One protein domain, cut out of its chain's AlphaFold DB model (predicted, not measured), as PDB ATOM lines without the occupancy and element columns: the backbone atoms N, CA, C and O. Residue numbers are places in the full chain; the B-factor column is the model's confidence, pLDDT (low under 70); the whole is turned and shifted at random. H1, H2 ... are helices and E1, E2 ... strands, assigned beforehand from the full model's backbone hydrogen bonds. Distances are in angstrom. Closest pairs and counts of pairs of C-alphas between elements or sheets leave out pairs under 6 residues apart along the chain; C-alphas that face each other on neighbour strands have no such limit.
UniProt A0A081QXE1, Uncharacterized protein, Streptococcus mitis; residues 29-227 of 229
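AT A GLANCE: This is residues 29 to 227 of the 229 residues of an uncharacterized protein of Streptococcus mitis (UniProt A0A081QXE1). A strongly twisted sheet built along the long strands E1 and E8 runs from one end of the domain, where the small hairpin E3 and E4 covers part of it as a small sandwich with crossed strands, towards a second half of short helices and long loops. In that half H4 and H5 lie near the middle of the domain, with H2, H3 and H6 and the long loop of residues 139 to 179 beyond them. The printed part has 199 residues, with named elements in the order E1 H1 E2 E3 E4 E5 E6 E7 E8 H2 H3 H4 H5 H6. The class is mixed, helices and strands, with under half of the residues in named elements; the six-stranded sheet is branched and mixed, the two-stranded one antiparallel. The whole is compact, radius of gyration of the C-alphas 17.1 A, spanning 52 by 38 by 25 A.

IN THESE COORDINATES: Find C-alpha 29 at (172.974, 212.528, 181.174); from there E1, residues 29 to 39, runs 31.9 A. Then come H1, 48 to 56, 12.1 A; E2, 66 to 71, 17.2 A; E3, 76 to 79; E4, 82 to 85; E5, 91 to 95; E6, 102 to 104; E7, 112 to 118, 17.8 A; and E8, 121 to 129, 24.8 A. H2, 130 to 138, follows at once; then H3, 180 to 186; H4, 190 to 197; H5, 199 to 202; and H6, 215 to 219, ending at C-alpha 219 (151.321, 226.625, 191.231).

HOW THE PARTS SIT: Beside E1, look for antiparallel E2 and E5 on one side, N 37 to O 68 at 2.8 A and N 31 to O 92 at 2.9 A, and parallel E8 on the other, N 36 to O 126 at 2.8 A. E6, E7 and E8 form a meander, each strand the antiparallel neighbour of the one before: N 103 to O 113 is 2.9 A, N 116 to O 123 2.8 A. The hairpin E3 and E4, N 82 to O 79 at 2.9 A, faces this sheet at 9.1 A centre to centre. H4 has a height over the sheet of 11.0 A and only just stands up from it, at 42 degrees; H1, H2 and H5 only graze it. H4 touches H6, closest C-alphas Asp 190 and Ser 217, 5.4 A, and touches H5 only at the corner. H3 is close to H1 but not clearly touching, C-alphas Ile 50 and Ile 184 being closest at 7.1 A. Every O i to N i+4 pair is within hydrogen-bond range in H1, H2, H3 and H6, 3 of 4 in H4, and H5 is too short for one.

THE WHOLE: The farthest C-alphas, Asn 96 and Gly 151, are 51.6 A apart. The printed part has no cut; the links H2 to H3 and H5 to H6 are long. Look for pLDDT under 70 at residues 107 to 110, 140 to 147 and 203 to 213.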
ATOM      1  N   SER A  29     173.413 213.394 180.079       86.88
ATOM      2  CA  SER A  29     172.974 212.528 181.174       86.88
ATOM      3  C   SER A  29     171.641 213.019 181.715       86.88
ATOM      4  O   SER A  29     171.491 214.206 182.013       86.88
ATOM      5  N   PHE A  30     170.684 212.106 181.866       93.25
ATOM      6  CA  PHE A  30     169.430 212.386 182.555       93.25
ATOM      7  C   PHE A  30     169.587 212.099 184.041       93.25
ATOM      8  O   PHE A  30     170.092 211.045 184.423       93.25
ATOM      9  N   VAL A  31     169.147 213.040 184.866       95.25
ATOM     10  CA  VAL A  31     169.155 212.912 186.322       95.25
ATOM     11  C   VAL A  31     167.724 213.065 186.809       95.25
ATOM     12  O   VAL A  31     167.058 214.051 186.489       95.25
ATOM     13  N   LYS A  32     167.250 212.086 187.577       95.62
ATOM     14  CA  LYS A  32     165.928 212.121 188.201       95.62
ATOM     15  C   LYS A  32     165.973 212.966 189.465       95.62
ATOM     16  O   LYS A  32     166.807 212.735 190.339       95.62
ATOM     17  N   ILE A  33     165.070 213.930 189.567       94.25
ATOM     18  CA  ILE A  33     165.024 214.871 190.684       94.25
ATOM     19  C   ILE A  33     163.918 214.466 191.650       94.25
ATOM     20  O   ILE A  33     162.753 214.324 191.268       94.25
ATOM     21  N   LYS A  34     164.285 214.291 192.921       94.06
ATOM     22  CA  LYS A  34     163.360 213.921 193.990       94.06
ATOM     23  C   LYS A  34     163.437 214.880 195.172       94.06
ATOM     24  O   LYS A  34     164.508 215.383 195.505       94.06
ATOM     25  N   ALA A  35     162.308 215.067 195.848       91.81
ATOM     26  CA  ALA A  35     162.274 215.535 197.232       91.81
ATOM     27  C   ALA A  35     162.262 214.345 198.170       91.81
ATOM     28  O   ALA A  35     161.525 213.391 197.921       91.81
ATOM     29  N   ARG A  36     162.901 214.492 199.324       93.56
ATOM     30  CA  ARG A  36     162.500 213.809 200.547       93.56
ATOM     31  C   ARG A  36     161.932 214.841 201.511       93.56
ATOM     32  O   ARG A  36     162.660 215.624 202.111       93.56
ATOM     33  N   GLN A  37     160.615 214.860 201.649       91.12
ATOM     34  CA  GLN A  37     159.942 215.695 202.637       91.12
ATOM     35  C   GLN A  37     160.039 215.022 204.004       91.12
ATOM     36  O   GLN A  37     159.776 213.824 204.116       91.12
ATOM     37  N   ILE A  38     160.415 215.780 205.032       92.69
ATOM     38  CA  ILE A  38     160.695 215.260 206.374       92.69
ATOM     39  C   ILE A  38     159.895 216.054 207.404       92.69
ATOM     40  O   ILE A  38     159.980 217.283 207.470       92.69
ATOM     41  N   ILE A  39     159.146 215.341 208.238       91.12
ATOM     42  CA  ILE A  39     158.441 215.871 209.402       91.12
ATOM     43  C   ILE A  39     159.106 215.302 210.651       91.12
ATOM     44  O   ILE A  39     159.011 214.108 210.919       91.12
ATOM     45  N   ASN A  40     159.726 216.173 211.445       91.00
ATOM     46  CA  ASN A  40     160.315 215.824 212.742       91.00
ATOM     47  C   ASN A  40     159.281 215.995 213.865       91.00
ATOM     48  O   ASN A  40     159.468 216.776 214.797       91.00
ATOM     49  N   PHE A  41     158.149 215.314 213.717       88.25
ATOM     50  CA  PHE A  41     157.064 215.282 214.689       88.25
ATOM     51  C   PHE A  41     156.491 213.859 214.740       88.25
ATOM     52  O   PHE A  41     156.193 213.306 213.680       88.25
ATOM     53  N   PRO A  42     156.302 213.248 215.924       89.62
ATOM     54  CA  PRO A  42     155.923 211.841 216.046       89.62
ATOM     55  C   PRO A  42     154.458 211.607 215.641       89.62
ATOM     56  O   PRO A  42     153.569 211.487 216.486       89.62
ATOM     57  N   ILE A  43     154.204 211.492 214.332       90.06
ATOM     58  CA  ILE A  43     152.872 211.251 213.746       90.06
ATOM     59  C   ILE A  43     152.222 209.993 214.338       90.06
ATOM     60  O   ILE A  43     151.005 209.959 214.513       90.06
ATOM     61  N   LYS A  44     153.016 208.992 214.741       91.69
ATOM     62  CA  LYS A  44     152.534 207.772 215.415       91.69
ATOM     63  C   LYS A  44     151.735 208.019 216.705       91.69
ATOM     64  O   LYS A  44     150.979 207.147 217.117       91.69
ATOM     65  N   ASN A  45     151.889 209.189 217.332       90.00
ATOM     66  CA  ASN A  45     151.175 209.557 218.557       90.00
ATOM     67  C   ASN A  45     149.825 210.249 218.275       90.00
ATOM     68  O   ASN A  45     149.091 210.564 219.209       90.00
ATOM     69  N   LEU A  46     149.497 210.518 217.006       86.56
ATOM     70  CA  LEU A  46     148.231 211.135 216.606       86.56
ATOM     71  C   LEU A  46     147.099 210.100 216.508       86.56
ATOM     72  O   LEU A  46     147.369 208.904 216.406       86.56
ATOM     73  N   PRO A  47     145.819 210.524 216.490       89.06
ATOM     74  CA  PRO A  47     144.696 209.610 216.282       89.06
ATOM     75  C   PRO A  47     144.859 208.741 215.027       89.06
ATOM     76  O   PRO A  47     145.338 209.216 213.997       89.06
ATOM     77  N   LEU A  48     144.396 207.486 215.085       90.50
ATOM     78  CA  LEU A  48     144.576 206.498 214.008       90.50
ATOM     79  C   LEU A  48     144.093 206.999 212.640       90.50
ATOM     80  O   LEU A  48     144.750 206.755 211.634       90.50
ATOM     81  N   LYS A  49     142.982 207.745 212.607       85.69
ATOM     82  CA  LYS A  49     142.459 208.360 211.380       85.69
ATOM     83  C   LYS A  49     143.509 209.241 210.686       85.69
ATOM     84  O   LYS A  49     143.719 209.096 209.490       85.69
ATOM     85  N   ILE A  50     144.214 210.082 211.444       83.12
ATOM     86  CA  ILE A  50     145.266 210.959 210.911       83.12
ATOM     87  C   ILE A  50     146.456 210.135 210.421       83.12
ATOM     88  O   ILE A  50     146.977 210.372 209.337       83.12
ATOM     89  N   GLN A  51     146.871 209.119 211.182       90.12
ATOM     90  CA  GLN A  51     147.955 208.235 210.746       90.12
ATOM     91  C   GLN A  51     147.628 207.540 209.416       90.12
ATOM     92  O   GLN A  51     148.504 207.388 208.565       90.12
ATOM     93  N   LEU A  52     146.370 207.125 209.228       89.31
ATOM     94  CA  LEU A  52     145.895 206.534 207.978       89.31
ATOM     95  C   LEU A  52     145.912 207.547 206.830       89.31
ATOM     96  O   LEU A  52     146.392 207.200 205.758       89.31
ATOM     97  N   GLU A  53     145.477 208.791 207.047       83.44
ATOM     98  CA  GLU A  53     145.548 209.859 206.035       83.44
ATOM     99  C   GLU A  53     146.991 210.106 205.565       83.44
ATOM    100  O   GLU A  53     147.246 210.191 204.362       83.44
ATOM    101  N   TYR A  54     147.956 210.121 206.490       88.62
ATOM    102  CA  TYR A  54     149.379 210.225 206.161       88.62
ATOM    103  C   TYR A  54     149.864 209.037 205.322       88.62
ATOM    104  O   TYR A  54     150.457 209.237 204.260       88.62
ATOM    105  N   LYS A  55     149.579 207.804 205.758       91.69
ATOM    106  CA  LYS A  55     149.970 206.584 205.031       91.69
ATOM    107  C   LYS A  55     149.356 206.522 203.632       91.69
ATOM    108  O   LYS A  55     150.062 206.223 202.675       91.69
ATOM    109  N   LEU A  56     148.066 206.843 203.501       87.69
ATOM    110  CA  LEU A  56     147.359 206.899 202.214       87.69
ATOM    111  C   LEU A  56     147.924 207.986 201.294       87.69
ATOM    112  O   LEU A  56     147.927 207.818 200.079       87.69
ATOM    113  N   SER A  57     148.466 209.058 201.869       82.62
ATOM    114  CA  SER A  57     149.172 210.120 201.143       82.62
ATOM    115  C   SER A  57     150.643 209.779 200.847       82.62
ATOM    116  O   SER A  57     151.402 210.648 200.414       82.62
ATOM    117  N   GLY A  58     151.071 208.535 201.089       89.12
ATOM    118  CA  GLY A  58     152.414 208.037 200.780       89.12
ATOM    119  C   GLY A  58     153.485 208.363 201.823       89.12
ATOM    120  O   GLY A  58     154.668 208.173 201.547       89.12
ATOM    121  N   TRP A  59     153.112 208.860 203.006       92.19
ATOM    122  CA  TRP A  59     154.070 209.088 204.087       92.19
ATOM    123  C   TRP A  59     154.422 207.791 204.810       92.19
ATOM    124  O   TRP A  59     153.556 207.015 205.222       92.19
ATOM    125  N   ILE A  60     155.715 207.612 205.046       95.75
ATOM    126  CA  ILE A  60     156.269 206.563 205.890       95.75
ATOM    127  C   ILE A  60     156.410 207.142 207.295       95.75
ATOM    128  O   ILE A  60     157.198 208.059 207.527       95.75
ATOM    129  N   ILE A  61     155.615 206.624 208.230       95.00
ATOM    130  CA  ILE A  61     155.644 207.033 209.637       95.00
ATOM    131  C   ILE A  61     156.789 206.304 210.345       95.00
ATOM    132  O   ILE A  61     156.922 205.088 210.219       95.00
ATOM    133  N   THR A  62     157.579 207.047 211.114       95.38
ATOM    134  CA  THR A  62     158.680 206.534 211.934       95.38
ATOM    135  C   THR A  62     158.433 206.836 213.412       95.38
ATOM    136  O   THR A  62     157.442 207.466 213.791       95.38
ATOM    137  N   ASP A  63     159.347 206.401 214.279       92.44
ATOM    138  CA  ASP A  63     159.255 206.687 215.710       92.44
ATOM    139  C   ASP A  63     159.403 208.170 216.057       92.44
ATOM    140  O   ASP A  63     158.828 208.633 217.043       92.44
ATOM    141  N   THR A  64     160.161 208.910 215.257       92.00
ATOM    142  CA  THR A  64     160.507 210.314 215.510       92.00
ATOM    143  C   THR A  64     159.778 211.280 214.584       92.00
ATOM    144  O   THR A  64     159.858 212.493 214.779       92.00
ATOM    145  N   GLY A  65     159.064 210.770 213.581       93.56
ATOM    146  CA  GLY A  65     158.659 211.591 212.459       93.56
ATOM    147  C   GLY A  65     157.798 210.896 211.420       93.56
ATOM    148  O   GLY A  65     157.173 209.858 211.645       93.56
ATOM    149  N   ALA A  66     157.809 211.494 210.239       94.50
ATOM    150  CA  ALA A  66     157.409 210.856 209.002       94.50
ATOM    151  C   ALA A  66     158.246 211.421 207.853       94.50
ATOM    152  O   ALA A  66     158.700 212.566 207.910       94.50
ATOM    153  N   TYR A  67     158.425 210.639 206.798       95.19
ATOM    154  CA  TYR A  67     159.022 211.135 205.565       95.19
ATOM    155  C   TYR A  67     158.292 210.601 204.339       95.19
ATOM    156  O   TYR A  67     157.601 209.584 204.397       95.19
ATOM    157  N   ARG A  68     158.454 211.298 203.221       93.44
ATOM    158  CA  ARG A  68     157.947 210.877 201.918       93.44
ATOM    159  C   ARG A  68     158.940 211.287 200.849       93.44
ATOM    160  O   ARG A  68     159.390 212.431 200.833       93.44
ATOM    161  N   GLU A  69     159.261 210.359 199.957       93.06
ATOM    162  CA  GLU A  69     160.028 210.669 198.756       93.06
ATOM    163  C   GLU A  69     159.098 210.832 197.567       93.06
ATOM    164  O   GLU A  69     158.248 209.976 197.323       93.06
ATOM    165  N   VAL A  70     159.274 211.916 196.817       90.31
ATOM    166  CA  VAL A  70     158.471 212.207 195.630       90.31
ATOM    167  C   VAL A  70     159.355 212.613 194.469       90.31
ATOM    168  O   VAL A  70     160.286 213.403 194.624       90.31
ATOM    169  N   THR A  71     159.053 212.060 193.298       92.12
ATOM    170  CA  THR A  71     159.587 212.562 192.034       92.12
ATOM    171  C   THR A  71     158.865 213.853 191.709       92.12
ATOM    172  O   THR A  71     157.636 213.897 191.707       92.12
ATOM    173  N   LEU A  72     159.628 214.898 191.439       90.00
ATOM    174  CA  LEU A  72     159.060 216.190 191.092       90.00
ATOM    175  C   LEU A  72     158.791 216.274 189.613       90.00
ATOM    176  O   LEU A  72     159.465 215.617 188.838       90.00
ATOM    177  N   THR A  73     157.867 217.135 189.221       88.50
ATOM    178  CA  THR A  73     157.488 217.293 187.812       88.50
ATOM    179  C   THR A  73     157.569 218.738 187.339       88.50
ATOM    180  O   THR A  73     157.342 219.018 186.168       88.50
ATOM    181  N   ASN A  74     157.898 219.670 188.236       86.12
ATOM    182  CA  ASN A  74     158.027 221.083 187.923       86.12
ATOM    183  C   ASN A  74     159.132 221.764 188.751       86.12
ATOM    184  O   ASN A  74     159.461 221.362 189.869       86.12
ATOM    185  N   GLY A  75     159.638 222.875 188.236       83.19
ATOM    186  CA  GLY A  75     160.491 223.816 188.941       83.19
ATOM    187  C   GLY A  75     161.871 223.983 188.333       83.19
ATOM    188  O   GLY A  75     162.097 223.669 187.169       83.19
ATOM    189  N   GLU A  76     162.770 224.563 189.121       84.12
ATOM    190  CA  GLU A  76     164.082 225.004 188.660       84.12
ATOM    191  C   GLU A  76     165.175 224.200 189.358       84.12
ATOM    192  O   GLU A  76     165.114 223.957 190.569       84.12
ATOM    193  N   VAL A  77     166.169 223.784 188.576       88.81
ATOM    194  CA  VAL A  77     167.365 223.101 189.060       88.81
ATOM    195  C   VAL A  77     168.585 223.804 188.488       88.81
ATOM    196  O   VAL A  77     168.613 224.195 187.325       88.81
ATOM    197  N   TYR A  78     169.604 223.973 189.315       88.62
ATOM    198  CA  TYR A  78     170.822 224.687 188.985       88.62
ATOM    199  C   TYR A  78     172.025 223.765 189.139       88.62
ATOM    200  O   TYR A  78     172.155 223.052 190.132       88.62
ATOM    201  N   SER A  79     172.944 223.819 188.182       88.44
ATOM    202  CA  SER A  79     174.286 223.240 188.302       88.44
ATOM    203  C   SER A  79     175.291 224.288 187.852       88.44
ATOM    204  O   SER A  79     175.105 224.900 186.800       88.44
ATOM    205  N   HIS A  80     176.301 224.571 188.682       84.00
ATOM    206  CA  HIS A  80     177.280 225.642 188.438       84.00
ATOM    207  C   HIS A  80     176.635 226.965 187.969       84.00
ATOM    208  O   HIS A  80     177.074 227.581 187.002       84.00
ATOM    209  N   HIS A  81     175.537 227.362 188.629       80.25
ATOM    210  CA  HIS A  81     174.762 228.591 188.368       80.25
ATOM    211  C   HIS A  81     174.033 228.627 187.012       80.25
ATOM    212  O   HIS A  81     173.328 229.587 186.709       80.25
ATOM    213  N   THR A  82     174.126 227.563 186.217       87.06
ATOM    214  CA  THR A  82     173.315 227.384 185.012       87.06
ATOM    215  C   THR A  82     171.978 226.769 185.399       87.06
ATOM    216  O   THR A  82     171.948 225.759 186.103       87.06
ATOM    217  N   LYS A  83     170.880 227.382 184.950       89.44
ATOM    218  CA  LYS A  83     169.520 226.867 185.132       89.44
ATOM    219  C   LYS A  83     169.233 225.749 184.126       89.44
ATOM    220  O   LYS A  83     169.552 225.880 182.947       89.44
ATOM    221  N   TYR A  84     168.572 224.704 184.600       89.56
ATOM    222  CA  TYR A  84     168.037 223.601 183.817       89.56
ATOM    223  C   TYR A  84     166.562 223.395 184.164       89.56
ATOM    224  O   TYR A  84     166.158 223.551 185.322       89.56
ATOM    225  N   ASP A  85     165.773 223.027 183.159       85.75
ATOM    226  CA  ASP A  85     164.342 222.800 183.319       85.75
ATOM    227  C   ASP A  85     164.049 221.329 183.631       85.75
ATOM    228  O   ASP A  85     164.631 220.408 183.046       85.75
ATOM    229  N   LEU A  86     163.131 221.123 184.573       89.19
ATOM    230  CA  LEU A  86     162.598 219.815 184.927       89.19
ATOM    231  C   LEU A  86     161.456 219.455 183.977       89.19
ATOM    232  O   LEU A  86     160.534 220.249 183.794       89.19
ATOM    233  N   ASN A  87     161.500 218.264 183.381       88.44
ATOM    234  CA  ASN A  87     160.406 217.793 182.533       88.44
ATOM    235  C   ASN A  87     159.276 217.129 183.345       88.44
ATOM    236  O   ASN A  87     159.415 216.850 184.536       88.44
ATOM    237  N   GLU A  88     158.173 216.800 182.671       86.81
ATOM    238  CA  GLU A  88     156.985 216.186 183.289       86.81
ATOM    239  C   GLU A  88     157.251 214.811 183.928       86.81
ATOM    240  O   GLU A  88     156.492 214.368 184.785       86.81
ATOM    241  N   SER A  89     158.333 214.131 183.538       89.56
ATOM    242  CA  SER A  89     158.768 212.850 184.121       89.56
ATOM    243  C   SER A  89     159.744 213.016 185.292       89.56
ATOM    244  O   SER A  89     160.244 212.025 185.827       89.56
ATOM    245  N   GLY A  90     160.059 214.254 185.674       91.50
ATOM    246  CA  GLY A  90     161.001 214.561 186.742       91.50
ATOM    247  C   GLY A  90     162.461 214.335 186.397       91.50
ATOM    248  O   GLY A  90     163.279 214.091 187.286       91.50
ATOM    249  N   LEU A  91     162.791 214.402 185.112       93.25
ATOM    250  CA  LEU A  91     164.154 214.293 184.617       93.25
ATOM    251  C   LEU A  91     164.678 215.671 184.219       93.25
ATOM    252  O   LEU A  91     163.980 216.461 183.581       93.25
ATOM    253  N   VAL A  92     165.942 215.916 184.549       93.19
ATOM    254  CA  VAL A  92     166.723 217.045 184.043       93.19
ATOM    255  C   VAL A  92     167.823 216.502 183.148       93.19
ATOM    256  O   VAL A  92     168.536 215.567 183.522       93.19
ATOM    257  N   GLN A  93     167.969 217.089 181.963       92.94
ATOM    258  CA  GLN A  93     169.049 216.754 181.045       92.94
ATOM    259  C   GLN A  93     170.249 217.664 181.306       92.94
ATOM    260  O   GLN A  93     170.228 218.855 180.996       92.94
ATOM    261  N   PHE A  94     171.319 217.090 181.843       89.81
ATOM    262  CA  PHE A  94     172.576 217.791 182.056       89.81
ATOM    263  C   PHE A  94     173.588 217.458 180.964       89.81
ATOM    264  O   PHE A  94     173.637 216.348 180.424       89.81
ATOM    265  N   ARG A  95     174.462 218.423 180.690       84.75
ATOM    266  CA  ARG A  95     175.669 218.205 179.895       84.75
ATOM    267  C   ARG A  95     176.728 217.566 180.797       84.75
ATOM    268  O   ARG A  95     177.247 218.253 181.667       84.75
ATOM    269  N   ASN A  96     177.052 216.289 180.577       81.12
ATOM    270  CA  ASN A  96     178.112 215.556 181.288       81.12
ATOM    271  C   ASN A  96     177.955 215.444 182.826       81.12
ATOM    272  O   ASN A  96     178.964 215.432 183.529       81.12
ATOM    273  N   ALA A  97     176.734 215.354 183.368       88.12
ATOM    274  CA  ALA A  97     176.566 215.148 184.814       88.12
ATOM    275  C   ALA A  97     177.107 213.786 185.269       88.12
ATOM    276  O   ALA A  97     176.801 212.752 184.666       88.12
ATOM    277  N   SER A  98     177.850 213.781 186.368       90.94
ATOM    278  CA  SER A  98     178.499 212.617 186.970       90.94
ATOM    279  C   SER A  98     177.988 212.363 188.388       90.94
ATOM    280  O   SER A  98     177.457 213.256 189.047       90.94
ATOM    281  N   VAL A  99     178.138 211.127 188.866       93.06
ATOM    282  CA  VAL A  99     177.929 210.811 190.288       93.06
ATOM    283  C   VAL A  99     178.924 211.631 191.112       93.06
ATOM    284  O   VAL A  99     180.091 211.730 190.736       93.06
ATOM    285  N   GLY A 100     178.460 212.238 192.202       92.56
ATOM    286  CA  GLY A 100     179.250 213.162 193.017       92.56
ATOM    287  C   GLY A 100     179.075 214.640 192.664       92.56
ATOM    288  O   GLY A 100     179.409 215.507 193.475       92.56
ATOM    289  N   ASP A 101     178.521 214.960 191.490       92.69
ATOM    290  CA  ASP A 101     178.244 216.351 191.136       92.69
ATOM    291  C   ASP A 101     177.161 216.931 192.051       92.69
ATOM    292  O   ASP A 101     176.170 216.277 192.386       92.69
ATOM    293  N   LYS A 102     177.333 218.201 192.423       93.12
ATOM    294  CA  LYS A 102     176.380 218.936 193.256       93.12
ATOM    295  C   LYS A 102     175.452 219.777 192.398       93.12
ATOM    296  O   LYS A 102     175.894 220.530 191.530       93.12
ATOM    297  N   ILE A 103     174.165 219.696 192.697       92.12
ATOM    298  CA  ILE A 103     173.118 220.493 192.064       92.12
ATOM    299  C   ILE A 103     172.261 221.180 193.125       92.12
ATOM    300  O   ILE A 103     172.202 220.733 194.268       92.12
ATOM    301  N   SER A 104     171.596 222.265 192.753       88.75
ATOM    302  CA  SER A 104     170.785 223.091 193.644       88.75
ATOM    303  C   SER A 104     169.363 223.269 193.121       88.75
ATOM    304  O   SER A 104     169.140 223.224 191.916       88.75
ATOM    305  N   THR A 105     168.397 223.529 194.001       81.75
ATOM    306  CA  THR A 105     167.036 223.956 193.609       81.75
ATOM    307  C   THR A 105     166.824 225.465 193.625       81.75
ATOM    308  O   THR A 105     165.719 225.947 193.402       81.75
ATOM    309  N   ASP A 106     167.865 226.228 193.932       75.69
ATOM    310  CA  ASP A 106     167.837 227.683 193.904       75.69
ATOM    311  C   ASP A 106     169.159 228.255 193.387       75.69
ATOM    312  O   ASP A 106     170.233 227.669 193.554       75.69
ATOM    313  N   HIS A 107     169.085 229.434 192.776       67.75
ATOM    314  CA  HIS A 107     170.255 230.117 192.229       67.75
ATOM    315  C   HIS A 107     171.335 230.406 193.293       67.75
ATOM    316  O   HIS A 107     172.519 230.462 192.974       67.75
ATOM    317  N   HIS A 108     170.950 230.555 194.565       67.38
ATOM    318  CA  HIS A 108     171.863 230.867 195.667       67.38
ATOM    319  C   HIS A 108     172.495 229.625 196.317       67.38
ATOM    320  O   HIS A 108     173.298 229.772 197.234       67.38
ATOM    321  N   SER A 109     172.192 228.419 195.825       64.75
ATOM    322  CA  SER A 109     172.713 227.152 196.361       64.75
ATOM    323  C   SER A 109     172.389 226.915 197.838       64.75
ATOM    324  O   SER A 109     173.177 226.306 198.559       64.75
ATOM    325  N   LEU A 110     171.227 227.383 198.306       69.44
ATOM    326  CA  LEU A 110     170.783 227.177 199.688       69.44
ATOM    327  C   LEU A 110     170.323 225.738 199.940       69.44
ATOM    328  O   LEU A 110     170.451 225.243 201.059       69.44
ATOM    329  N   ARG A 111     169.785 225.059 198.921       81.62
ATOM    330  CA  ARG A 111     169.462 223.627 198.974       81.62
ATOM    331  C   ARG A 111     170.234 222.882 197.903       81.62
ATOM    332  O   ARG A 111     169.951 223.041 196.721       81.62
ATOM    333  N   VAL A 112     171.167 222.041 198.336       89.56
ATOM    334  CA  VAL A 112     172.061 221.279 197.463       89.56
ATOM    335  C   VAL A 112     171.842 219.785 197.667       89.56
ATOM    336  O   VAL A 112     171.670 219.334 198.796       89.56
ATOM    337  N   ALA A 113     171.884 219.029 196.576       93.38
ATOM    338  CA  ALA A 113     171.939 217.577 196.580       93.38
ATOM    339  C   ALA A 113     173.107 217.101 195.717       93.38
ATOM    340  O   ALA A 113     173.490 217.748 194.739       93.38
ATOM    341  N   GLU A 114     173.661 215.956 196.092       95.94
ATOM    342  CA  GLU A 114     174.661 215.248 195.303       95.94
ATOM    343  C   GLU A 114     173.970 214.234 194.388       95.94
ATOM    344  O   GLU A 114     173.018 213.562 194.804       95.94
ATOM    345  N   ILE A 115     174.441 214.127 193.146       96.06
ATOM    346  CA  ILE A 115     173.987 213.105 192.207       96.06
ATOM    347  C   ILE A 115     174.523 211.750 192.658       96.06
ATOM    348  O   ILE A 115     175.727 211.553 192.798       96.06
ATOM    349  N   GLN A 116     173.614 210.801 192.825       96.50
ATOM    350  CA  GLN A 116     173.890 209.425 193.218       96.50
ATOM    351  C   GLN A 116     173.433 208.468 192.121       96.50
ATOM    352  O   GLN A 116     172.599 208.824 191.289       96.50
ATOM    353  N   GLU A 117     173.944 207.242 192.143       95.50
ATOM    354  CA  GLU A 117     173.422 206.156 191.320       95.50
ATOM    355  C   GLU A 117     172.585 205.214 192.183       95.50
ATOM    356  O   GLU A 117     173.070 204.648 193.163       95.50
ATOM    357  N   ILE A 118     171.310 205.063 191.834       94.00
ATOM    358  CA  ILE A 118     170.360 204.212 192.548       94.00
ATOM    359  C   ILE A 118     169.691 203.316 191.515       94.00
ATOM    360  O   ILE A 118     169.006 203.804 190.619       94.00
ATOM    361  N   ASN A 119     169.879 202.000 191.642       92.94
ATOM    362  CA  ASN A 119     169.324 200.999 190.722       92.94
ATOM    363  C   ASN A 119     169.649 201.279 189.238       92.94
ATOM    364  O   ASN A 119     168.804 201.069 188.370       92.94
ATOM    365  N   GLY A 120     170.856 201.778 188.949       90.25
ATOM    366  CA  GLY A 120     171.303 202.115 187.593       90.25
ATOM    367  C   GLY A 120     170.769 203.444 187.041       90.25
ATOM    368  O   GLY A 120     171.043 203.775 185.890       90.25
ATOM    369  N   GLU A 121     170.025 204.225 187.830       92.88
ATOM    370  CA  GLU A 121     169.590 205.577 187.468       92.88
ATOM    371  C   GLU A 121     170.390 206.636 188.237       92.88
ATOM    372  O   GLU A 121     170.606 206.509 189.444       92.88
ATOM    373  N   LYS A 122     170.762 207.734 187.568       95.62
ATOM    374  CA  LYS A 122     171.282 208.928 188.248       95.62
ATOM    375  C   LYS A 122     170.128 209.670 188.917       95.62
ATOM    376  O   LYS A 122     169.169 210.068 188.251       95.62
ATOM    377  N   VAL A 123     170.224 209.886 190.222       96.31
ATOM    378  CA  VAL A 123     169.182 210.510 191.043       96.31
ATOM    379  C   VAL A 123     169.805 211.570 191.941       96.31
ATOM    380  O   VAL A 123     170.852 211.346 192.537       96.31
ATOM    381  N   ALA A 124     169.134 212.708 192.083       95.62
ATOM    382  CA  ALA A 124     169.435 213.688 193.116       95.62
ATOM    383  C   ALA A 124     168.229 213.824 194.049       95.62
ATOM    384  O   ALA A 124     167.112 214.097 193.598       95.62
ATOM    385  N   ILE A 125     168.458 213.607 195.345       95.38
ATOM    386  CA  ILE A 125     167.423 213.656 196.382       95.38
ATOM    387  C   ILE A 125     167.700 214.852 197.282       95.38
ATOM    388  O   ILE A 125     168.732 214.912 197.946       95.38
ATOM    389  N   PHE A 126     166.768 215.798 197.307       91.75
ATOM    390  CA  PHE A 126     166.840 216.975 198.161       91.75
ATOM    391  C   PHE A 126     166.005 216.765 199.419       91.75
ATOM    392  O   PHE A 126     164.792 216.559 199.335       91.75
ATOM    393  N   ASP A 127     166.635 216.870 200.585       90.81
ATOM    394  CA  ASP A 127     165.924 216.820 201.857       90.81
ATOM    395  C   ASP A 127     165.228 218.166 202.132       90.81
ATOM    396  O   ASP A 127     165.828 219.247 202.085       90.81
ATOM    397  N   VAL A 128     163.931 218.106 202.430       87.06
ATOM    398  CA  VAL A 128     163.098 219.268 202.743       87.06
ATOM    399  C   VAL A 128     162.476 219.073 204.120       87.06
ATOM    400  O   VAL A 128     161.508 218.333 204.295       87.06
ATOM    401  N   ASN A 129     163.023 219.772 205.112       88.56
ATOM    402  CA  ASN A 129     162.487 219.786 206.467       88.56
ATOM    403  C   ASN A 129     161.234 220.675 206.536       88.56
ATOM    404  O   ASN A 129     161.301 221.891 206.337       88.56
ATOM    405  N   MET A 130     160.083 220.074 206.838       86.12
ATOM    406  CA  MET A 130     158.810 220.793 206.918       86.12
ATOM    407  C   MET A 130     158.750 221.744 208.120       86.12
ATOM    408  O   MET A 130     158.075 222.767 208.061       86.12
ATOM    409  N   GLY A 131     159.489 221.464 209.196       85.88
ATOM    410  CA  GLY A 131     159.588 222.352 210.355       85.88
ATOM    411  C   GLY A 131     160.272 223.675 210.021       85.88
ATOM    412  O   GLY A 131     159.786 224.725 210.431       85.88
ATOM    413  N   GLU A 132     161.345 223.636 209.230       82.44
ATOM    414  CA  GLU A 132     162.000 224.852 208.723       82.44
ATOM    415  C   GLU A 132     161.098 225.624 207.761       82.44
ATOM    416  O   GLU A 132     161.122 226.853 207.725       82.44
ATOM    417  N   LEU A 133     160.302 224.911 206.956       81.62
ATOM    418  CA  LEU A 133     159.335 225.550 206.075       81.62
ATOM    419  C   LEU A 133     158.287 226.313 206.893       81.62
ATOM    420  O   LEU A 133     157.982 227.454 206.556       81.62
ATOM    421  N   PHE A 134     157.776 225.715 207.976       83.00
ATOM    422  CA  PHE A 134     156.832 226.368 208.886       83.00
ATOM    423  C   PHE A 134     157.441 227.617 209.517       83.00
ATOM    424  O   PHE A 134     156.795 228.657 209.489       83.00
ATOM    425  N   ASP A 135     158.682 227.548 210.007       80.62
ATOM    426  CA  ASP A 135     159.359 228.715 210.590       80.62
ATOM    427  C   ASP A 135     159.455 229.869 209.598       80.62
ATOM    428  O   ASP A 135     159.185 231.017 209.937       80.62
ATOM    429  N   LYS A 136     159.800 229.563 208.345       75.75
ATOM    430  CA  LYS A 136     159.912 230.577 207.295       75.75
ATOM    431  C   LYS A 136     158.551 231.166 206.929       75.75
ATOM    432  O   LYS A 136     158.444 232.385 206.851       75.75
ATOM    433  N   MET A 137     157.520 230.328 206.787       75.44
ATOM    434  CA  MET A 137     156.141 230.788 206.564       75.44
ATOM    435  C   MET A 137     155.617 231.625 207.731       75.44
ATOM    436  O   MET A 137     154.746 232.475 207.537       75.44
ATOM    437  N   ASP A 138     156.118 231.365 208.941       76.44
ATOM    438  CA  ASP A 138     155.714 232.099 210.122       76.44
ATOM    439  C   ASP A 138     156.517 233.379 210.378       76.44
ATOM    440  O   ASP A 138     156.001 234.259 211.068       76.44
ATOM    441  N   SER A 139     157.707 233.503 209.787       72.12
ATOM    442  CA  SER A 139     158.609 234.645 209.956       72.12
ATOM    443  C   SER A 139     158.060 235.956 209.373       72.12
ATOM    444  O   SER A 139     157.381 235.979 208.349       72.12
ATOM    445  N   GLU A 140     158.389 237.074 210.024       54.66
ATOM    446  CA  GLU A 140     157.856 238.418 209.733       54.66
ATOM    447  C   GLU A 140     158.543 239.140 208.559       54.66
ATOM    448  O   GLU A 140     158.387 240.346 208.377       54.66
ATOM    449  N   HIS A 141     159.334 238.445 207.741       53.56
ATOM    450  CA  HIS A 141     160.255 239.107 206.812       53.56
ATOM    451  C   HIS A 141     159.604 239.772 205.579       53.56
ATOM    452  O   HIS A 141     160.328 240.320 204.746       53.56
ATOM    453  N   PHE A 142     158.270 239.811 205.462       52.06
ATOM    454  CA  PHE A 142     157.581 240.353 204.282       52.06
ATOM    455  C   PHE A 142     156.477 241.325 204.654       52.06
ATOM    456  O   PHE A 142     155.808 241.175 205.671       52.06
ATOM    457  N   LYS A 143     156.257 242.308 203.771       45.78
ATOM    458  CA  LYS A 143     155.115 243.232 203.784       45.78
ATOM    459  C   LYS A 143     153.805 242.468 203.528       45.78
ATOM    460  O   LYS A 143     153.144 242.677 202.516       45.78
ATOM    461  N   VAL A 144     153.442 241.542 204.407       51.50
ATOM    462  CA  VAL A 144     152.127 240.911 204.412       51.50
ATOM    463  C   VAL A 144     151.205 241.889 205.127       51.50
ATOM    464  O   VAL A 144     151.402 242.191 206.299       51.50
ATOM    465  N   VAL A 145     150.231 242.436 204.403       51.75
ATOM    466  CA  VAL A 145     149.330 243.483 204.917       51.75
ATOM    467  C   VAL A 145     148.477 242.971 206.089       51.75
ATOM    468  O   VAL A 145     148.036 243.765 206.914       51.75
ATOM    469  N   PHE A 146     148.288 241.650 206.213       61.34
ATOM    470  CA  PHE A 146     147.670 241.029 207.382       61.34
ATOM    471  C   PHE A 146     147.974 239.521 207.419       61.34
ATOM    472  O   PHE A 146     147.701 238.810 206.453       61.34
ATOM    473  N   LYS A 147     148.518 239.021 208.531       68.62
ATOM    474  CA  LYS A 147     148.650 237.589 208.828       68.62
ATOM    475  C   LYS A 147     147.911 237.335 210.137       68.62
ATOM    476  O   LYS A 147     148.193 237.994 211.131       68.62
ATOM    477  N   LYS A 148     146.978 236.382 210.139       82.19
ATOM    478  CA  LYS A 148     146.320 235.931 211.371       82.19
ATOM    479  C   LYS A 148     147.348 235.344 212.339       82.19
ATOM    480  O   LYS A 148     148.251 234.617 211.917       82.19
ATOM    481  N   GLY A 149     147.227 235.672 213.618       84.44
ATOM    482  CA  GLY A 149     148.098 235.175 214.677       84.44
ATOM    483  C   GLY A 149     147.792 233.725 215.041       84.44
ATOM    484  O   GLY A 149     146.853 233.119 214.527       84.44
ATOM    485  N   TYR A 150     148.590 233.149 215.937       90.62
ATOM    486  CA  TYR A 150     148.277 231.831 216.481       90.62
ATOM    487  C   TYR A 150     146.976 231.867 217.293       90.62
ATOM    488  O   TYR A 150     146.775 232.762 218.107       90.62
ATOM    489  N   GLY A 151     146.116 230.869 217.088       92.31
ATOM    490  CA  GLY A 151     144.786 230.765 217.694       92.31
ATOM    491  C   GLY A 151     143.662 231.381 216.857       92.31
ATOM    492  O   GLY A 151     142.496 231.069 217.092       92.31
ATOM    493  N   ASP A 152     143.988 232.187 215.848       92.88
ATOM    494  CA  ASP A 152     142.986 232.777 214.968       92.88
ATOM    495  C   ASP A 152     142.439 231.759 213.964       92.88
ATOM    496  O   ASP A 152     143.172 230.933 213.412       92.88
ATOM    497  N   LYS A 153     141.140 231.869 213.676       94.50
ATOM    498  CA  LYS A 153     140.459 231.073 212.651       94.50
ATOM    499  C   LYS A 153     140.500 231.763 211.287       94.50
ATOM    500  O   LYS A 153     140.194 232.957 211.205       94.50
ATOM    501  N   TYR A 154     140.828 231.014 210.240       92.12
ATOM    502  CA  TYR A 154     140.731 231.427 208.842       92.12
ATOM    503  C   TYR A 154     139.326 231.192 208.270       92.12
ATOM    504  O   TYR A 154     138.667 230.194 208.562       92.12
ATOM    505  N   TYR A 155     138.884 232.115 207.423       93.25
ATOM    506  CA  TYR A 155     137.640 232.082 206.664       93.25
ATOM    507  C   TYR A 155     137.935 232.229 205.176       93.25
ATOM    508  O   TYR A 155     138.945 232.811 204.779       93.25
ATOM    509  N   THR A 156     137.073 231.663 204.331       93.69
ATOM    510  CA  THR A 156     137.251 231.720 202.875       93.69
ATOM    511  C   THR A 156     137.427 233.165 202.406       93.69
ATOM    512  O   THR A 156     136.619 234.026 202.745       93.69
ATOM    513  N   GLY A 157     138.468 233.415 201.611       89.00
ATOM    514  CA  GLY A 157     138.841 234.751 201.141       89.00
ATOM    515  C   GLY A 157     139.882 235.462 202.010       89.00
ATOM    516  O   GLY A 157     140.432 236.469 201.571       89.00
ATOM    517  N   ASP A 158     140.208 234.934 203.192       88.06
ATOM    518  CA  ASP A 158     141.282 235.490 204.009       88.06
ATOM    519  C   ASP A 158     142.639 235.376 203.314       88.06
ATOM    520  O   ASP A 158     142.940 234.412 202.602       88.06
ATOM    521  N   TRP A 159     143.499 236.357 203.579       82.25
ATOM    522  CA  TRP A 159     144.879 236.319 203.127       82.25
ATOM    523  C   TRP A 159     145.669 235.244 203.865       82.25
ATOM    524  O   TRP A 159     145.706 235.192 205.095       82.25
ATOM    525  N   VAL A 160     146.366 234.424 203.088       79.44
ATOM    526  CA  VAL A 160     147.338 233.453 203.576       79.44
ATOM    527  C   VAL A 160     148.627 233.590 202.789       79.44
ATOM    528  O   VAL A 160     148.641 233.944 201.612       79.44
ATOM    529  N   HIS A 161     149.739 233.290 203.444       73.69
ATOM    530  CA  HIS A 161     151.035 233.282 202.780       73.69
ATOM    531  C   HIS A 161     151.212 232.025 201.920       73.69
ATOM    532  O   HIS A 161     151.495 232.089 200.726       73.69
ATOM    533  N   CYS A 162     150.932 230.875 202.528       78.25
ATOM    534  CA  CYS A 162     150.686 229.606 201.867       78.25
ATOM    535  C   CYS A 162     149.409 229.027 202.474       78.25
ATOM    536  O   CYS A 162     149.208 229.142 203.687       78.25
ATOM    537  N   ASN A 163     148.572 228.368 201.675       86.06
ATOM    538  CA  ASN A 163     147.423 227.607 202.165       86.06
ATOM    539  C   ASN A 163     147.915 226.322 202.865       86.06
ATOM    540  O   ASN A 163     147.760 225.201 202.386       86.06
ATOM    541  N   ARG A 164     148.591 226.492 204.008       86.81
ATOM    542  CA  ARG A 164     149.048 225.417 204.907       86.81
ATOM    543  C   ARG A 164     147.977 224.987 205.905       86.81
ATOM    544  O   ARG A 164     148.221 224.114 206.725       86.81
ATOM    545  N   PHE A 165     146.832 225.665 205.877       88.94
ATOM    546  CA  PHE A 165     145.756 225.524 206.851       88.94
ATOM    547  C   PHE A 165     144.519 224.847 206.268       88.94
ATOM    548  O   PHE A 165     143.558 224.671 207.002       88.94
ATOM    549  N   ASN A 166     144.514 224.511 204.973       91.56
ATOM    550  CA  ASN A 166     143.341 223.999 204.266       91.56
ATOM    551  C   ASN A 166     143.380 222.485 203.983       91.56
ATOM    552  O   ASN A 166     142.660 222.012 203.105       91.56
ATOM    553  N   GLY A 167     144.209 221.716 204.697       90.75
ATOM    554  CA  GLY A 167     144.184 220.256 204.606       90.75
ATOM    555  C   GLY A 167     142.792 219.694 204.937       90.75
ATOM    556  O   GLY A 167     142.058 220.297 205.717       90.75
ATOM    557  N   PRO A 168     142.385 218.539 204.392       88.69
ATOM    558  CA  PRO A 168     141.016 218.027 204.516       88.69
ATOM    559  C   PRO A 168     140.536 217.867 205.971       88.69
ATOM    560  O   PRO A 168     139.357 218.070 206.262       88.69
ATOM    561  N   ALA A 169     141.446 217.558 206.902       88.31
ATOM    562  CA  ALA A 169     141.151 217.371 208.324       88.31
ATOM    563  C   ALA A 169     141.306 218.645 209.185       88.31
ATOM    564  O   ALA A 169     141.267 218.555 210.417       88.31
ATOM    565  N   THR A 170     141.492 219.815 208.568       91.38
ATOM    566  CA  THR A 170     141.703 221.079 209.287       91.38
ATOM    567  C   THR A 170     140.451 221.584 210.006       91.38
ATOM    568  O   THR A 170     139.322 221.389 209.546       91.38
ATOM    569  N   ASP A 171     140.668 222.272 211.124       94.00
ATOM    570  CA  ASP A 171     139.684 223.052 211.887       94.00
ATOM    571  C   ASP A 171     139.744 224.564 211.578       94.00
ATOM    572  O   ASP A 171     139.099 225.373 212.249       94.00
ATOM    573  N   ASP A 172     140.520 224.932 210.553       93.25
ATOM    574  CA  ASP A 172     140.779 226.293 210.074       93.25
ATOM    575  C   ASP A 172     141.556 227.191 211.055       93.25
ATOM    576  O   ASP A 172     141.701 228.388 210.805       93.25
ATOM    577  N   ILE A 173     142.061 226.657 212.171       94.38
ATOM    578  CA  ILE A 173     142.776 227.448 213.180       94.38
ATOM    579  C   ILE A 173     144.275 227.486 212.873       94.38
ATOM    580  O   ILE A 173     144.908 226.493 212.492       94.38
ATOM    581  N   HIS A 174     144.871 228.659 213.065       92.31
ATOM    582  CA  HIS A 174     146.300 228.853 212.935       92.31
ATOM    583  C   HIS A 174     147.041 228.344 214.176       92.31
ATOM    584  O   HIS A 174     147.071 228.995 215.219       92.31
ATOM    585  N   TYR A 175     147.714 227.202 214.053       92.12
ATOM    586  CA  TYR A 175     148.541 226.653 215.126       92.12
ATOM    587  C   TYR A 175     150.053 226.797 214.872       92.12
ATOM    588  O   TYR A 175     150.501 226.688 213.722       92.12
ATOM    589  N   PRO A 176     150.863 226.966 215.939       90.62
ATOM    590  CA  PRO A 176     152.318 226.869 215.847       90.62
ATOM    591  C   PRO A 176     152.745 225.428 215.541       90.62
ATOM    592  O   PRO A 176     152.070 224.482 215.943       90.62
ATOM    593  N   LYS A 177     153.904 225.236 214.896       88.31
ATOM    594  CA  LYS A 177     154.415 223.902 214.501       88.31
ATOM    595  C   LYS A 177     154.611 222.917 215.664       88.31
ATOM    596  O   LYS A 177     154.646 221.709 215.458       88.31
ATOM    597  N   SER A 178     154.780 223.427 216.886       89.19
ATOM    598  CA  SER A 178     154.880 222.614 218.104       89.19
ATOM    599  C   SER A 178     153.547 221.965 218.484       89.19
ATOM    600  O   SER A 178     153.530 220.976 219.214       89.19
ATOM    601  N   ASN A 179     152.431 222.497 217.983       91.31
ATOM    602  CA  ASN A 179     151.112 221.937 218.193       91.31
ATOM    603  C   ASN A 179     150.820 220.862 217.124       91.31
ATOM    604  O   ASN A 179     150.899 221.151 215.926       91.31
ATOM    605  N   PRO A 180     150.403 219.647 217.527       88.44
ATOM    606  CA  PRO A 180     150.069 218.566 216.600       88.44
ATOM    607  C   PRO A 180     149.036 218.944 215.525       88.44
ATOM    608  O   PRO A 180     149.084 218.428 214.408       88.44
ATOM    609  N   ARG A 181     148.113 219.865 215.836       91.31
ATOM    610  CA  ARG A 181     147.102 220.352 214.891       91.31
ATOM    611  C   ARG A 181     147.697 221.082 213.694       91.31
ATOM    612  O   ARG A 181     147.130 220.995 212.614       91.31
ATOM    613  N   ALA A 182     148.856 221.722 213.833       91.06
ATOM    614  CA  ALA A 182     149.504 222.392 212.708       91.06
ATOM    615  C   ALA A 182     149.892 221.401 211.594       91.06
ATOM    616  O   ALA A 182     149.772 221.722 210.415       91.06
ATOM    617  N   TRP A 183     150.307 220.185 211.965       88.19
ATOM    618  CA  TRP A 183     150.649 219.117 211.021       88.19
ATOM    619  C   TRP A 183     149.408 218.510 210.369       88.19
ATOM    620  O   TRP A 183     149.395 218.288 209.163       88.19
ATOM    621  N   ILE A 184     148.340 218.332 211.151       88.44
ATOM    622  CA  ILE A 184     147.036 217.878 210.646       88.44
ATOM    623  C   ILE A 184     146.477 218.864 209.614       88.44
ATOM    624  O   ILE A 184     146.020 218.445 208.556       88.44
ATOM    625  N   ASN A 185     146.551 220.168 209.891       91.06
ATOM    626  CA  ASN A 185     146.027 221.201 208.995       91.06
ATOM    627  C   ASN A 185     146.850 221.318 207.694       91.06
ATOM    628  O   ASN A 185     146.317 221.763 206.677       91.06
ATOM    629  N   PHE A 186     148.121 220.906 207.728       89.56
ATOM    630  CA  PHE A 186     149.047 220.941 206.595       89.56
ATOM    631  C   PHE A 186     148.957 219.718 205.682       89.56
ATOM    632  O   PHE A 186     149.088 219.862 204.470       89.56
ATOM    633  N   ALA A 187     148.753 218.517 206.224       87.94
ATOM    634  CA  ALA A 187     148.682 217.304 205.412       87.94
ATOM    635  C   ALA A 187     147.575 217.422 204.353       87.94
ATOM    636  O   ALA A 187     146.423 217.684 204.690       87.94
ATOM    637  N   GLY A 188     147.918 217.262 203.071       86.44
ATOM    638  CA  GLY A 188     146.975 217.409 201.955       86.44
ATOM    639  C   GLY A 188     146.460 218.836 201.724       86.44
ATOM    640  O   GLY A 188     145.510 219.030 200.962       86.44
ATOM    641  N   SER A 189     147.048 219.838 202.378       90.12
ATOM    642  CA  SER A 189     146.779 221.245 202.098       90.12
ATOM    643  C   SER A 189     147.400 221.644 200.755       90.12
ATOM    644  O   SER A 189     148.263 220.949 200.217       90.12
ATOM    645  N   ASP A 190     147.021 222.793 200.207       90.38
ATOM    646  CA  ASP A 190     147.617 223.292 198.959       90.38
ATOM    647  C   ASP A 190     149.134 223.429 199.049       90.38
ATOM    648  O   ASP A 190     149.844 223.159 198.085       90.38
ATOM    649  N   CYS A 191     149.629 223.855 200.212       87.25
ATOM    650  CA  CYS A 191     151.056 223.957 200.468       87.25
ATOM    651  C   CYS A 191     151.742 222.593 200.320       87.25
ATOM    652  O   CYS A 191     152.720 222.483 199.587       87.25
ATOM    653  N   ASP A 192     151.201 221.544 200.947       88.62
ATOM    654  CA  ASP A 192     151.707 220.172 200.811       88.62
ATOM    655  C   ASP A 192     151.657 219.695 199.347       88.62
ATOM    656  O   ASP A 192     152.667 219.271 198.782       88.62
ATOM    657  N   LEU A 193     150.513 219.867 198.681       89.38
ATOM    658  CA  LEU A 193     150.315 219.463 197.284       89.38
ATOM    659  C   LEU A 193     151.243 220.199 196.303       89.38
ATOM    660  O   LEU A 193     151.718 219.624 195.321       89.38
ATOM    661  N   ALA A 194     151.547 221.467 196.560       87.50
ATOM    662  CA  ALA A 194     152.482 222.231 195.746       87.50
ATOM    663  C   ALA A 194     153.932 221.763 195.951       87.50
ATOM    664  O   ALA A 194     154.703 221.693 194.992       87.50
ATOM    665  N   LEU A 195     154.305 221.382 197.177       85.00
ATOM    666  CA  LEU A 195     155.624 220.813 197.477       85.00
ATOM    667  C   LEU A 195     155.817 219.423 196.864       85.00
ATOM    668  O   LEU A 195     156.961 219.022 196.639       85.00
ATOM    669  N   LEU A 196     154.725 218.697 196.615       85.56
ATOM    670  CA  LEU A 196     154.745 217.411 195.920       85.56
ATOM    671  C   LEU A 196     155.079 217.528 194.436       85.56
ATOM    672  O   LEU A 196     155.626 216.593 193.860       85.56
ATOM    673  N   SER A 197     154.736 218.656 193.822       84.62
ATOM    674  CA  SER A 197     154.844 218.837 192.376       84.62
ATOM    675  C   SER A 197     156.023 219.711 191.964       84.62
ATOM    676  O   SER A 197     156.511 219.557 190.845       84.62
ATOM    677  N   SER A 198     156.506 220.610 192.835       85.81
ATOM    678  CA  SER A 198     157.474 221.626 192.417       85.81
ATOM    679  C   SER A 198     158.591 221.949 193.409       85.81
ATOM    680  O   SER A 198     158.328 222.221 194.581       85.81
ATOM    681  N   THR A 199     159.830 222.062 192.900       80.50
ATOM    682  CA  THR A 199     160.967 222.633 193.656       80.50
ATOM    683  C   THR A 199     160.789 224.116 193.969       80.50
ATOM    684  O   THR A 199     161.321 224.608 194.964       80.50
ATOM    685  N   VAL A 200     160.005 224.844 193.165       78.88
ATOM    686  CA  VAL A 200     159.760 226.288 193.340       78.88
ATOM    687  C   VAL A 200     159.157 226.564 194.717       78.88
ATOM    688  O   VAL A 200     159.488 227.552 195.370       78.88
ATOM    689  N   CYS A 201     158.318 225.647 195.192       77.62
ATOM    690  CA  CYS A 201     157.631 225.746 196.471       77.62
ATOM    691  C   CYS A 201     158.542 225.445 197.675       77.62
ATOM    692  O   CYS A 201     158.196 225.777 198.805       77.62
ATOM    693  N   TRP A 202     159.713 224.837 197.458       73.88
ATOM    694  CA  TRP A 202     160.658 224.488 198.525       73.88
ATOM    695  C   TRP A 202     161.500 225.678 198.994       73.88
ATOM    696  O   TRP A 202     162.082 225.658 200.087       73.88
ATOM    697  N   GLY A 203     161.656 226.668 198.116       56.22
ATOM    698  CA  GLY A 203     162.632 227.741 198.216       56.22
ATOM    699  C   GLY A 203     162.113 228.995 198.912       56.22
ATOM    700  O   GLY A 203     160.946 229.366 198.828       56.22
ATOM    701  N   HIS A 204     163.049 229.671 199.574       48.25
ATOM    702  CA  HIS A 204     162.899 230.951 200.261       48.25
ATOM    703  C   HIS A 204     162.277 232.044 199.372       48.25
ATOM    704  O   HIS A 204     161.488 232.834 199.860       48.25
ATOM    705  N   SER A 205     162.562 232.072 198.070       52.78
ATOM    706  CA  SER A 205     162.106 233.136 197.168       52.78
ATOM    707  C   SER A 205     160.616 233.049 196.824       52.78
ATOM    708  O   SER A 205     159.898 234.023 197.010       52.78
ATOM    709  N   TYR A 206     160.088 231.911 196.370       61.12
ATOM    710  CA  TYR A 206     158.740 231.907 195.784       61.12
ATOM    711  C   TYR A 206     157.605 231.772 196.803       61.12
ATOM    712  O   TYR A 206     156.711 232.611 196.819       61.12
ATOM    713  N   CYS A 207     157.648 230.771 197.687       54.41
ATOM    714  CA  CYS A 207     156.653 230.639 198.758       54.41
ATOM    715  C   CYS A 207     157.088 231.348 200.044       54.41
ATOM    716  O   CYS A 207     156.529 231.050 201.090       54.41
ATOM    717  N   ASN A 208     158.088 232.246 199.992       51.56
ATOM    718  CA  ASN A 208     158.556 232.983 201.163       51.56
ATOM    719  C   ASN A 208     159.122 234.395 200.949       51.56
ATOM    720  O   ASN A 208     159.245 235.013 201.978       51.56
ATOM    721  N   GLN A 209     159.422 234.971 199.766       47.34
ATOM    722  CA  GLN A 209     159.951 236.362 199.719       47.34
ATOM    723  C   GLN A 209     159.517 237.254 198.541       47.34
ATOM    724  O   GLN A 209     159.298 238.451 198.713       47.34
ATOM    725  N   SER A 210     159.450 236.702 197.333       49.00
ATOM    726  CA  SER A 210     159.323 237.432 196.064       49.00
ATOM    727  C   SER A 210     158.170 236.939 195.187       49.00
ATOM    728  O   SER A 210     157.905 237.526 194.140       49.00
ATOM    729  N   GLY A 211     157.515 235.840 195.569       56.84
ATOM    730  CA  GLY A 211     156.299 235.358 194.920       56.84
ATOM    731  C   GLY A 211     155.040 236.049 195.455       56.84
ATOM    732  O   GLY A 211     155.077 236.675 196.517       56.84
ATOM    733  N   PRO A 212     153.909 235.950 194.738       63.22
ATOM    734  CA  PRO A 212     152.632 236.422 195.258       63.22
ATOM    735  C   PRO A 212     152.255 235.627 196.518       63.22
ATOM    736  O   PRO A 212     152.515 234.424 196.594       63.22
ATOM    737  N   ALA A 213     151.609 236.278 197.489       68.50
ATOM    738  CA  ALA A 213     150.944 235.568 198.582       68.50
ATOM    739  C   ALA A 213     150.007 234.491 198.000       68.50
ATOM    740  O   ALA A 213     149.349 234.722 196.982       68.50
ATOM    741  N   GLY A 214     150.017 233.291 198.579       75.12
ATOM    742  CA  GLY A 214     149.319 232.136 198.014       75.12
ATOM    743  C   GLY A 214     149.984 231.538 196.767       75.12
ATOM    744  O   GLY A 214     149.361 230.748 196.060       75.12
ATOM    745  N   GLY A 215     151.250 231.866 196.479       79.62
ATOM    746  CA  GLY A 215     151.971 231.404 195.285       79.62
ATOM    747  C   GLY A 215     152.002 229.882 195.125       79.62
ATOM    748  O   GLY A 215     151.815 229.375 194.022       79.62
ATOM    749  N   CYS A 216     152.163 229.142 196.222       82.62
ATOM    750  CA  CYS A 216     152.088 227.681 196.219       82.62
ATOM    751  C   CYS A 216     150.707 227.171 195.732       82.62
ATOM    752  O   CYS A 216     150.658 226.254 194.917       82.62
ATOM    753  N   SER A 217     149.595 227.806 196.127       86.56
ATOM    754  CA  SER A 217     148.257 227.480 195.599       86.56
ATOM    755  C   SER A 217     148.138 227.784 194.109       86.56
ATOM    756  O   SER A 217     147.633 226.960 193.349       86.56
ATOM    757  N   ILE A 218     148.674 228.923 193.660       85.94
ATOM    758  CA  ILE A 218     148.690 229.286 192.234       85.94
ATOM    759  C   ILE A 218     149.443 228.230 191.411       85.94
ATOM    760  O   ILE A 218     148.996 227.877 190.321       85.94
ATOM    761  N   LYS A 219     150.550 227.674 191.928       85.69
ATOM    762  CA  LYS A 219     151.321 226.625 191.231       85.69
ATOM    763  C   LYS A 219     150.531 225.361 190.937       85.69
ATOM    764  O   LYS A 219     150.846 224.685 189.963       85.69
ATOM    765  N   ILE A 220     149.511 225.075 191.735       88.19
ATOM    766  CA  ILE A 220     148.611 223.937 191.536       88.19
ATOM    767  C   ILE A 220     147.242 224.364 190.984       88.19
ATOM    768  O   ILE A 220     146.293 223.585 191.030       88.19
ATOM    769  N   GLY A 221     147.124 225.593 190.464       89.44
ATOM    770  CA  GLY A 221     145.907 226.103 189.826       89.44
ATOM    771  C   GLY A 221     144.768 226.439 190.794       89.44
ATOM    772  O   GLY A 221     143.606 226.400 190.398       89.44
ATOM    773  N   ARG A 222     145.077 226.745 192.060       90.38
ATOM    774  CA  ARG A 222     144.100 227.055 193.117       90.38
ATOM    775  C   ARG A 222     144.144 228.519 193.550       90.38
ATOM    776  O   ARG A 222     145.052 229.270 193.194       90.38
ATOM    777  N   SER A 223     143.139 228.920 194.331       89.00
ATOM    778  CA  SER A 223     143.016 230.286 194.847       89.00
ATOM    779  C   SER A 223     144.215 230.660 195.731       89.00
ATOM    780  O   SER A 223     144.576 229.877 196.612       89.00
ATOM    781  N   PRO A 224     144.805 231.859 195.563       84.75
ATOM    782  CA  PRO A 224     145.841 232.360 196.465       84.75
ATOM    783  C   PRO A 224     145.301 232.767 197.844       84.75
ATOM    784  O   PRO A 224     146.079 232.983 198.770       84.75
ATOM    785  N   LEU A 225     143.981 232.889 197.984       87.25
ATOM    786  CA  LEU A 225     143.314 233.168 199.252       87.25
ATOM    787  C   LEU A 225     142.909 231.866 199.938       87.25
ATOM    788  O   LEU A 225     142.828 230.801 199.308       87.25
ATOM    789  N   TYR A 226     142.613 231.962 201.230       91.12
ATOM    790  CA  TYR A 226     142.110 230.831 201.986       91.12
ATOM    791  C   TYR A 226     140.829 230.274 201.367       91.12
ATOM    792  O   TYR A 226     139.921 231.016 200.986       91.12
ATOM    793  N   HIS A 227     140.768 228.952 201.275       92.25
ATOM    794  CA  HIS A 227     139.609 228.176 200.849       92.25
ATOM    795  C   HIS A 227     139.715 226.771 201.438       92.25
ATOM    796  O   HIS A 227     140.796 226.350 201.838       92.25
TER     797      HIS A 227